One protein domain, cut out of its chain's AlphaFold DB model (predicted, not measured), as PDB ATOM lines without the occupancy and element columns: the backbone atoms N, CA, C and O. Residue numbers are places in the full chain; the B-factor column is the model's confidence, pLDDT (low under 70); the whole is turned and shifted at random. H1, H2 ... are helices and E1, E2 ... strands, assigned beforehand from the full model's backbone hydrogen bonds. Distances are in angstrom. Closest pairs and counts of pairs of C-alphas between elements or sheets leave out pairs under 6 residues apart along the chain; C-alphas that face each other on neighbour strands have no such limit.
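What this domain is: This is residues 146 to 216 of the 491 residues of an uncharacterized protein of Clohesyomyces aquaticus (UniProt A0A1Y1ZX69). A small, twisted three-stranded sheet has one helix, H3, slantwise over one face at its E3 edge, while a short helix, H1, is set off from the sheet at one end of the longest axis. The tiny helix H2 only grazes the sheet and leads into H3. The printed part has 71 residues, with three named helices and three named strands in the order H1 E1 E2 H2 H3 E3. The mixed sheet runs E2 E1 E3, and the class is mixed, helices and strands. The whole is compact, with a radius of gyration of the C-alphas of 12.7 A and spans of 39 by 31 by 20 A.

How they stand to each other: H1, residues 146 to 153, is not on the sheet and touches no helix. E1, residues 163 to 169, is the inner strand and forms a hairpin with E2, residues 172 to 179, antiparallel at 162 degrees; N 165 and O 177 are 2.9 A apart, within hydrogen-bond range. H2, residues 181 to 184, only just touches H3, residues 188 to 196, with 3 pairs of C-alphas within 8 A; the closest are those of Val 184 and Ile 190, 6.5 A. E3, residues 208 to 214, is parallel to E1 at 19 degrees, with N 166 and O 210 at 2.9 A. H3 lies over E3 at a height over the sheet of 8.9 A, at 50 degrees on the local plane; their closest C-alphas, of Ile 194 and Val 210, are 6.1 A apart. Every O i to N i+4 pair is within hydrogen-bond range in H1 and H3; H2 is too short for one.

Where its parts are: H1 begins at C-alpha 146 (27.750, -48.486, 9.240) and spans 10.5 A. E1 spans 19.6 A, E2 20.0 A, H2 5.4 A and H3 12.2 A. E3 spans 19.6 A and ends at C-alpha 214 (53.490, -33.356, 25.991).

The domain as a whole: The C-alphas of Glu 146 and Gly 171, the two farthest apart, are 39.3 A apart. The printed part has no cut. The link from H3 to E3 is long, and its residues 200 to 205 have pLDDT under 70.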
ATOM      1  N   GLU A 146      27.416 -49.009  10.574       85.75
ATOM      2  CA  GLU A 146      27.750 -48.486   9.240       85.75
ATOM      3  C   GLU A 146      28.357 -47.085   9.334       85.75
ATOM      4  O   GLU A 146      29.415 -46.829   8.760       85.75
ATOM      5  N   LEU A 147      27.753 -46.201  10.140       88.50
ATOM      6  CA  LEU A 147      28.319 -44.881  10.417       88.50
ATOM      7  C   LEU A 147      29.675 -44.997  11.128       88.50
ATOM      8  O   LEU A 147      30.620 -44.313  10.747       88.50
ATOM      9  N   ALA A 148      29.808 -45.886  12.119       87.06
ATOM     10  CA  ALA A 148      31.089 -46.119  12.791       87.06
ATOM     11  C   ALA A 148      32.171 -46.653  11.828       87.06
ATOM     12  O   ALA A 148      33.326 -46.233  11.913       87.06
ATOM     13  N   GLY A 149      31.805 -47.527  10.887       90.25
ATOM     14  CA  GLY A 149      32.692 -48.037   9.840       90.25
ATOM     15  C   GLY A 149      33.102 -46.965   8.827       90.25
ATOM     16  O   GLY A 149      34.283 -46.859   8.501       90.25
ATOM     17  N   TYR A 150      32.162 -46.124   8.385       92.81
ATOM     18  CA  TYR A 150      32.444 -44.989   7.502       92.81
ATOM     19  C   TYR A 150      33.342 -43.941   8.171       92.81
ATOM     20  O   TYR A 150      34.309 -43.486   7.565       92.81
ATOM     21  N   LEU A 151      33.076 -43.585   9.433       92.75
ATOM     22  CA  LEU A 151      33.945 -42.674  10.183       92.75
ATOM     23  C   LEU A 151      35.335 -43.288  10.384       92.75
ATOM     24  O   LEU A 151      36.331 -42.612  10.148       92.75
ATOM     25  N   SER A 152      35.421 -44.584  10.702       93.62
ATOM     26  CA  SER A 152      36.701 -45.298  10.807       93.62
ATOM     27  C   SER A 152      37.492 -45.302   9.493       93.62
ATOM     28  O   SER A 152      38.719 -45.223   9.534       93.62
ATOM     29  N   SER A 153      36.834 -45.339   8.325       94.00
ATOM     30  CA  SER A 153      37.522 -45.263   7.026       94.00
ATOM     31  C   SER A 153      38.028 -43.859   6.667       94.00
ATOM     32  O   SER A 153      38.893 -43.740   5.804       94.00
ATOM     33  N   GLN A 154      37.586 -42.810   7.377       95.00
ATOM     34  CA  GLN A 154      38.163 -41.462   7.269       95.00
ATOM     35  C   GLN A 154      39.444 -41.276   8.101       95.00
ATOM     36  O   GLN A 154      40.024 -40.187   8.103       95.00
ATOM     37  N   PHE A 155      39.914 -42.306   8.817       94.81
ATOM     38  CA  PHE A 155      41.148 -42.239   9.601       94.81
ATOM     39  C   PHE A 155      42.357 -41.889   8.717       94.81
ATOM     40  O   PHE A 155      42.792 -42.677   7.881       94.81
ATOM     41  N   GLY A 156      42.908 -40.688   8.915       90.88
ATOM     42  CA  GLY A 156      44.032 -40.172   8.130       90.88
ATOM     43  C   GLY A 156      43.677 -39.710   6.710       90.88
ATOM     44  O   GLY A 156      44.584 -39.292   5.991       90.88
ATOM     45  N   ASN A 157      42.399 -39.734   6.306       94.19
ATOM     46  CA  ASN A 157      41.970 -39.125   5.047       94.19
ATOM     47  C   ASN A 157      42.143 -37.590   5.142       94.19
ATOM     48  O   ASN A 157      41.625 -36.986   6.083       94.19
ATOM     49  N   PRO A 158      42.869 -36.934   4.215       94.38
ATOM     50  CA  PRO A 158      42.930 -35.475   4.155       94.38
ATOM     51  C   PRO A 158      41.639 -34.830   3.621       94.38
ATOM     52  O   PRO A 158      41.445 -33.630   3.821       94.38
ATOM     53  N   GLU A 159      40.774 -35.561   2.917       93.38
ATOM     54  CA  GLU A 159      39.461 -35.054   2.503       93.38
ATOM     55  C   GLU A 159      38.633 -34.662   3.740       93.38
ATOM     56  O   GLU A 159      38.705 -35.345   4.751       93.38
ATOM     57  N   PHE A 160      37.913 -33.536   3.688       90.75
ATOM     58  CA  PHE A 160      37.108 -32.961   4.790       90.75
ATOM     59  C   PHE A 160      37.812 -32.697   6.142       90.75
ATOM     60  O   PHE A 160      37.188 -32.139   7.041       90.75
ATOM     61  N   ALA A 161      39.100 -33.007   6.296       94.00
ATOM     62  CA  ALA A 161      39.858 -32.714   7.510       94.00
ATOM     63  C   ALA A 161      40.083 -31.200   7.699       94.00
ATOM     64  O   ALA A 161      40.784 -30.574   6.899       94.00
ATOM     65  N   ASP A 162      39.536 -30.630   8.778       92.56
ATOM     66  CA  ASP A 162      39.614 -29.196   9.106       92.56
ATOM     67  C   ASP A 162      40.996 -28.772   9.640       92.56
ATOM     68  O   ASP A 162      41.429 -27.625   9.469       92.56
ATOM     69  N   PHE A 163      41.686 -29.697  10.315       93.88
ATOM     70  CA  PHE A 163      42.906 -29.427  11.074       93.88
ATOM     71  C   PHE A 163      44.077 -30.313  10.643       93.88
ATOM     72  O   PHE A 163      43.894 -31.419  10.135       93.88
ATOM     73  N   VAL A 164      45.299 -29.854  10.921       94.94
ATOM     74  CA  VAL A 164      46.501 -30.701  10.965       94.94
ATOM     75  C   VAL A 164      46.967 -30.770  12.413       94.94
ATOM     76  O   VAL A 164      47.477 -29.787  12.951       94.94
ATOM     77  N   LEU A 165      46.772 -31.929  13.040       95.88
ATOM     78  CA  LEU A 165      47.179 -32.192  14.417       95.88
ATOM     79  C   LEU A 165      48.647 -32.617  14.451       95.88
ATOM     80  O   LEU A 165      49.041 -33.565  13.761       95.88
ATOM     81  N   GLN A 166      49.439 -31.948  15.281       95.88
ATOM     82  CA  GLN A 166      50.818 -32.313  15.580       95.88
ATOM     83  C   GLN A 166      50.974 -32.533  17.084       95.88
ATOM     84  O   GLN A 166      50.468 -31.763  17.897       95.88
ATOM     85  N   ILE A 167      51.658 -33.614  17.460       96.25
ATOM     86  CA  ILE A 167      51.896 -33.966  18.864       96.25
ATOM     87  C   ILE A 167      53.398 -34.106  19.063       96.25
ATOM     88  O   ILE A 167      54.064 -34.842  18.331       96.25
ATOM     89  N   HIS A 168      53.916 -33.379  20.045       94.56
ATOM     90  CA  HIS A 168      55.332 -33.255  20.358       94.56
ATOM     91  C   HIS A 168      55.623 -33.803  21.758       94.56
ATOM     92  O   HIS A 168      54.808 -33.634  22.660       94.56
ATOM     93  N   SER A 169      56.792 -34.419  21.946       91.69
ATOM     94  CA  SER A 169      57.320 -34.830  23.255       91.69
ATOM     95  C   SER A 169      58.843 -34.701  23.254       91.69
ATOM     96  O   SER A 169      59.478 -34.954  22.230       91.69
ATOM     97  N   ASP A 170      59.427 -34.228  24.360       85.25
ATOM     98  CA  ASP A 170      60.861 -33.892  24.490       85.25
ATOM     99  C   ASP A 170      61.416 -33.054  23.303       85.25
ATOM    100  O   ASP A 170      62.568 -33.180  22.888       85.25
ATOM    101  N   GLY A 171      60.579 -32.189  22.715       82.44
ATOM    102  CA  GLY A 171      60.913 -31.355  21.549       82.44
ATOM    103  C   GLY A 171      60.851 -32.066  20.187       82.44
ATOM    104  O   GLY A 171      60.782 -31.398  19.155       82.44
ATOM    105  N   ALA A 172      60.804 -33.398  20.153       88.75
ATOM    106  CA  ALA A 172      60.586 -34.175  18.936       88.75
ATOM    107  C   ALA A 172      59.097 -34.195  18.550       88.75
ATOM    108  O   ALA A 172      58.220 -34.210  19.413       88.75
ATOM    109  N   LYS A 173      58.790 -34.232  17.246       94.06
ATOM    110  CA  LYS A 173      57.417 -34.445  16.761       94.06
ATOM    111  C   LYS A 173      57.136 -35.943  16.633       94.06
ATOM    112  O   LYS A 173      57.786 -36.610  15.832       94.06
ATOM    113  N   LEU A 174      56.162 -36.445  17.389       95.06
ATOM    114  CA  LEU A 174      55.758 -37.854  17.406       95.06
ATOM    115  C   LEU A 174      54.629 -38.165  16.414       95.06
ATOM    116  O   LEU A 174      54.638 -39.224  15.794       95.06
ATOM    117  N   LEU A 175      53.663 -37.254  16.254       95.88
ATOM    118  CA  LEU A 175      52.536 -37.408  15.327       95.88
ATOM    119  C   LEU A 175      52.338 -36.132  14.501       95.88
ATOM    120  O   LEU A 175      52.618 -35.030  14.969       95.88
ATOM    121  N   SER A 176      51.869 -36.289  13.262       96.00
ATOM    122  CA  SER A 176      51.588 -35.196  12.329       96.00
ATOM    123  C   SER A 176      50.593 -35.674  11.270       96.00
ATOM    124  O   SER A 176      51.013 -36.300  10.300       96.00
ATOM    125  N   MET A 177      49.292 -35.417  11.434       95.81
ATOM    126  CA  MET A 177      48.270 -35.925  10.502       95.81
ATOM    127  C   MET A 177      47.082 -34.966  10.304       95.81
ATOM    128  O   MET A 177      46.757 -34.207  11.222       95.81
ATOM    129  N   PRO A 178      46.414 -34.991   9.133       96.00
ATOM    130  CA  PRO A 178      45.126 -34.326   8.957       96.00
ATOM    131  C   PRO A 178      44.066 -34.984   9.851       96.00
ATOM    132  O   PRO A 178      44.042 -36.210   9.988       96.00
ATOM    133  N   VAL A 179      43.194 -34.179  10.465       96.56
ATOM    134  CA  VAL A 179      42.104 -34.671  11.317       96.56
ATOM    135  C   VAL A 179      40.801 -33.886  11.154       96.56
ATOM    136  O   VAL A 179      40.797 -32.667  10.986       96.56
ATOM    137  N   HIS A 180      39.692 -34.611  11.284       96.75
ATOM    138  CA  HIS A 180      38.333 -34.084  11.361       96.75
ATOM    139  C   HIS A 180      38.055 -33.585  12.782       96.75
ATOM    140  O   HIS A 180      38.038 -34.379  13.731       96.75
ATOM    141  N   GLY A 181      37.830 -32.282  12.944       95.12
ATOM    142  CA  GLY A 181      37.744 -31.618  14.245       95.12
ATOM    143  C   GLY A 181      36.668 -32.208  15.154       95.12
ATOM    144  O   GLY A 181      36.927 -32.475  16.327       95.12
ATOM    145  N   ILE A 182      35.489 -32.494  14.594       95.31
ATOM    146  CA  ILE A 182      34.346 -33.062  15.324       95.31
ATOM    147  C   ILE A 182      34.624 -34.458  15.912       95.31
ATOM    148  O   ILE A 182      34.063 -34.806  16.949       95.31
ATOM    149  N   LEU A 183      35.515 -35.246  15.296       96.69
ATOM    150  CA  LEU A 183      35.877 -36.582  15.779       96.69
ATOM    151  C   LEU A 183      36.943 -36.505  16.876       96.69
ATOM    152  O   LEU A 183      36.797 -37.118  17.935       96.69
ATOM    153  N   VAL A 184      38.003 -35.718  16.659       96.88
ATOM    154  CA  VAL A 184      39.119 -35.635  17.618       96.88
ATOM    155  C   VAL A 184      38.814 -34.771  18.841       96.88
ATOM    156  O   VAL A 184      39.370 -35.027  19.908       96.88
ATOM    157  N   ALA A 185      37.867 -33.829  18.754       96.62
ATOM    158  CA  ALA A 185      37.396 -33.037  19.896       96.62
ATOM    159  C   ALA A 185      36.657 -33.860  20.978       96.62
ATOM    160  O   ALA A 185      36.289 -33.316  22.018       96.62
ATOM    161  N   ARG A 186      36.480 -35.177  20.782       95.50
ATOM    162  CA  ARG A 186      36.111 -36.123  21.852       95.50
ATOM    163  C   ARG A 186      37.223 -36.277  22.907       95.50
ATOM    164  O   ARG A 186      36.926 -36.649  24.037       95.50
ATOM    165  N   SER A 187      38.481 -35.975  22.568       97.81
ATOM    166  CA  SER A 187      39.555 -35.743  23.542       97.81
ATOM    167  C   SER A 187      39.462 -34.307  24.054       97.81
ATOM    168  O   SER A 187      39.549 -33.360  23.271       97.81
ATOM    169  N   GLN A 188      39.343 -34.124  25.371       96.19
ATOM    170  CA  GLN A 188      39.286 -32.787  25.973       96.19
ATOM    171  C   GLN A 188      40.636 -32.045  25.897       96.19
ATOM    172  O   GLN A 188      40.644 -30.811  25.821       96.19
ATOM    173  N   ALA A 189      41.760 -32.767  25.808       95.81
ATOM    174  CA  ALA A 189      43.066 -32.188  25.498       95.81
ATOM    175  C   ALA A 189      43.083 -31.598  24.075       95.81
ATOM    176  O   ALA A 189      43.332 -30.403  23.905       95.81
ATOM    177  N   ILE A 190      42.709 -32.391  23.059       97.06
ATOM    178  CA  ILE A 190      42.671 -31.933  21.658       97.06
ATOM    179  C   ILE A 190      41.624 -30.829  21.466       97.06
ATOM    180  O   ILE A 190      41.903 -29.830  20.811       97.06
ATOM    181  N   ALA A 191      40.447 -30.939  22.086       97.06
ATOM    182  CA  ALA A 191      39.426 -29.895  22.041       97.06
ATOM    183  C   ALA A 191      39.915 -28.570  22.654       97.06
ATOM    184  O   ALA A 191      39.551 -27.496  22.177       97.06
ATOM    185  N   SER A 192      40.754 -28.623  23.692       96.44
ATOM    186  CA  SER A 192      41.355 -27.428  24.298       96.44
ATOM    187  C   SER A 192      42.458 -26.831  23.423       96.44
ATOM    188  O   SER A 192      42.522 -25.608  23.294       96.44
ATOM    189  N   ALA A 193      43.255 -27.670  22.755       95.25
ATOM    190  CA  ALA A 193      44.231 -27.229  21.761       95.25
ATOM    191  C   ALA A 193      43.542 -26.569  20.551       95.25
ATOM    192  O   ALA A 193      43.896 -25.452  20.190       95.25
ATOM    193  N   ILE A 194      42.482 -27.181  20.003       95.12
ATOM    194  CA  ILE A 194      41.656 -26.617  18.918       95.12
ATOM    195  C   ILE A 194      41.072 -25.251  19.311       95.12
ATOM    196  O   ILE A 194      41.178 -24.303  18.541       95.12
ATOM    197  N   ARG A 195      40.504 -25.115  20.519       93.88
ATOM    198  CA  ARG A 195      39.978 -23.828  21.026       93.88
ATOM    199  C   ARG A 195      41.053 -22.750  21.219       93.88
ATOM    200  O   ARG A 195      40.709 -21.574  21.260       93.88
ATOM    201  N   SER A 196      42.319 -23.144  21.360       91.44
ATOM    202  CA  SER A 196      43.460 -22.239  21.558       91.44
ATOM    203  C   SER A 196      44.230 -21.952  20.259       91.44
ATOM    204  O   SER A 196      45.041 -21.025  20.212       91.44
ATOM    205  N   ALA A 197      43.998 -22.733  19.201       88.19
ATOM    206  CA  ALA A 197      44.686 -22.606  17.926       88.19
ATOM    207  C   ALA A 197      44.270 -21.312  17.207       88.19
ATOM    208  O   ALA A 197      43.102 -21.090  16.891       88.19
ATOM    209  N   THR A 198      45.247 -20.453  16.914       78.38
ATOM    210  CA  THR A 198      45.017 -19.249  16.109       78.38
ATOM    211  C   THR A 198      45.037 -19.625  14.621       78.38
ATOM    212  O   THR A 198      46.028 -20.203  14.172       78.38
ATOM    213  N   PRO A 199      44.002 -19.297  13.820       70.75
ATOM    214  CA  PRO A 199      43.940 -19.684  12.410       70.75
ATOM    215  C   PRO A 199      44.990 -18.938  11.567       70.75
ATOM    216  O   PRO A 199      44.777 -17.819  11.094       70.75
ATOM    217  N   MET A 200      46.148 -19.569  11.359       62.44
ATOM    218  CA  MET A 200      47.265 -19.033  10.570       62.44
ATOM    219  C   MET A 200      47.003 -19.108   9.055       62.44
ATOM    220  O   MET A 200      47.633 -19.870   8.324       62.44
ATOM    221  N   SER A 201      46.095 -18.262   8.568       54.19
ATOM    222  CA  SER A 201      45.731 -18.131   7.149       54.19
ATOM    223  C   SER A 201      46.870 -17.552   6.284       54.19
ATOM    224  O   SER A 201      46.830 -16.387   5.882       54.19
ATOM    225  N   ARG A 202      47.908 -18.356   6.002       51.75
ATOM    226  CA  ARG A 202      49.028 -18.027   5.087       51.75
ATOM    227  C   ARG A 202      49.521 -19.191   4.207       51.75
ATOM    228  O   ARG A 202      50.505 -19.021   3.493       51.75
ATOM    229  N   SER A 203      48.861 -20.349   4.235       56.28
ATOM    230  CA  SER A 203      49.209 -21.516   3.408       56.28
ATOM    231  C   SER A 203      48.230 -21.704   2.242       56.28
ATOM    232  O   SER A 203      47.098 -21.224   2.280       56.28
ATOM    233  N   LYS A 204      48.672 -22.420   1.198       57.06
ATOM    234  CA  LYS A 204      47.810 -22.931   0.114       57.06
ATOM    235  C   LYS A 204      46.936 -24.104   0.586       57.06
ATOM    236  O   LYS A 204      45.924 -24.402  -0.038       57.06
ATOM    237  N   ASP A 205      47.338 -24.759   1.672       62.78
ATOM    238  CA  ASP A 205      46.504 -25.685   2.434       62.78
ATOM    239  C   ASP A 205      45.733 -24.881   3.493       62.78
ATOM    240  O   ASP A 205      46.350 -24.203   4.314       62.78
ATOM    241  N   SER A 206      44.400 -24.893   3.444       70.62
ATOM    242  CA  SER A 206      43.539 -24.020   4.257       70.62
ATOM    243  C   SER A 206      43.283 -24.527   5.681       70.62
ATOM    244  O   SER A 206      42.535 -23.894   6.427       70.62
ATOM    245  N   ARG A 207      43.857 -25.675   6.055       84.31
ATOM    246  CA  ARG A 207      43.665 -26.310   7.367       84.31
ATOM    247  C   ARG A 207      44.336 -25.525   8.487       84.31
ATOM    248  O   ARG A 207      45.440 -25.005   8.325       84.31
ATOM    249  N   THR A 208      43.703 -25.496   9.658       89.75
ATOM    250  CA  THR A 208      44.325 -24.904  10.852       89.75
ATOM    251  C   THR A 208      45.276 -25.910  11.502       89.75
ATOM    252  O   THR A 208      44.934 -27.069  11.726       89.75
ATOM    253  N   LEU A 209      46.494 -25.470  11.796       92.44
ATOM    254  CA  LEU A 209      47.511 -26.264  12.478       92.44
ATOM    255  C   LEU A 209      47.249 -26.240  13.993       92.44
ATOM    256  O   LEU A 209      46.973 -25.182  14.556       92.44
ATOM    257  N   VAL A 210      47.301 -27.410  14.635       94.06
ATOM    258  CA  VAL A 210      47.016 -27.594  16.067       94.06
ATOM    259  C   VAL A 210      48.156 -28.385  16.694       94.06
ATOM    260  O   VAL A 210      48.298 -29.577  16.423       94.06
ATOM    261  N   ASP A 211      48.941 -27.730  17.544       94.12
ATOM    262  CA  ASP A 211      50.063 -28.353  18.247       94.12
ATOM    263  C   ASP A 211      49.668 -28.758  19.675       94.12
ATOM    264  O   ASP A 211      48.999 -28.011  20.394       94.12
ATOM    265  N   ILE A 212      50.128 -29.933  20.107       94.75
ATOM    266  CA  ILE A 212      50.077 -30.400  21.497       94.75
ATOM    267  C   ILE A 212      51.501 -30.719  21.948       94.75
ATOM    268  O   ILE A 212      52.200 -31.503  21.304       94.75
ATOM    269  N   PHE A 213      51.918 -30.134  23.070       93.62
ATOM    270  CA  PHE A 213      53.238 -30.333  23.667       93.62
ATOM    271  C   PHE A 213      53.101 -31.157  24.949       93.62
ATOM    272  O   PHE A 213      52.710 -30.630  25.987       93.62
ATOM    273  N   ALA A 214      53.414 -32.447  24.856       90.75
ATOM    274  CA  ALA A 214      53.490 -33.356  25.991       90.75
ATOM    275  C   ALA A 214      54.878 -33.283  26.652       90.75
ATOM    276  O   ALA A 214      55.894 -33.104  25.976       90.75
ATOM    277  N   SER A 215      54.935 -33.473  27.970       85.19
ATOM    278  CA  SER A 215      56.189 -33.628  28.737       85.19
ATOM    279  C   SER A 215      56.501 -35.093  29.080       85.19
ATOM    280  O   SER A 215      57.423 -35.396  29.839       85.19
ATOM    281  N   ASN A 216      55.708 -36.011  28.531       84.00
ATOM    282  CA  ASN A 216      55.621 -37.401  28.940       84.00
ATOM    283  C   ASN A 216      56.385 -38.322  27.973       84.00
ATOM    284  O   ASN A 216      56.003 -38.524  26.816       84.00
TER     285      ASN A 216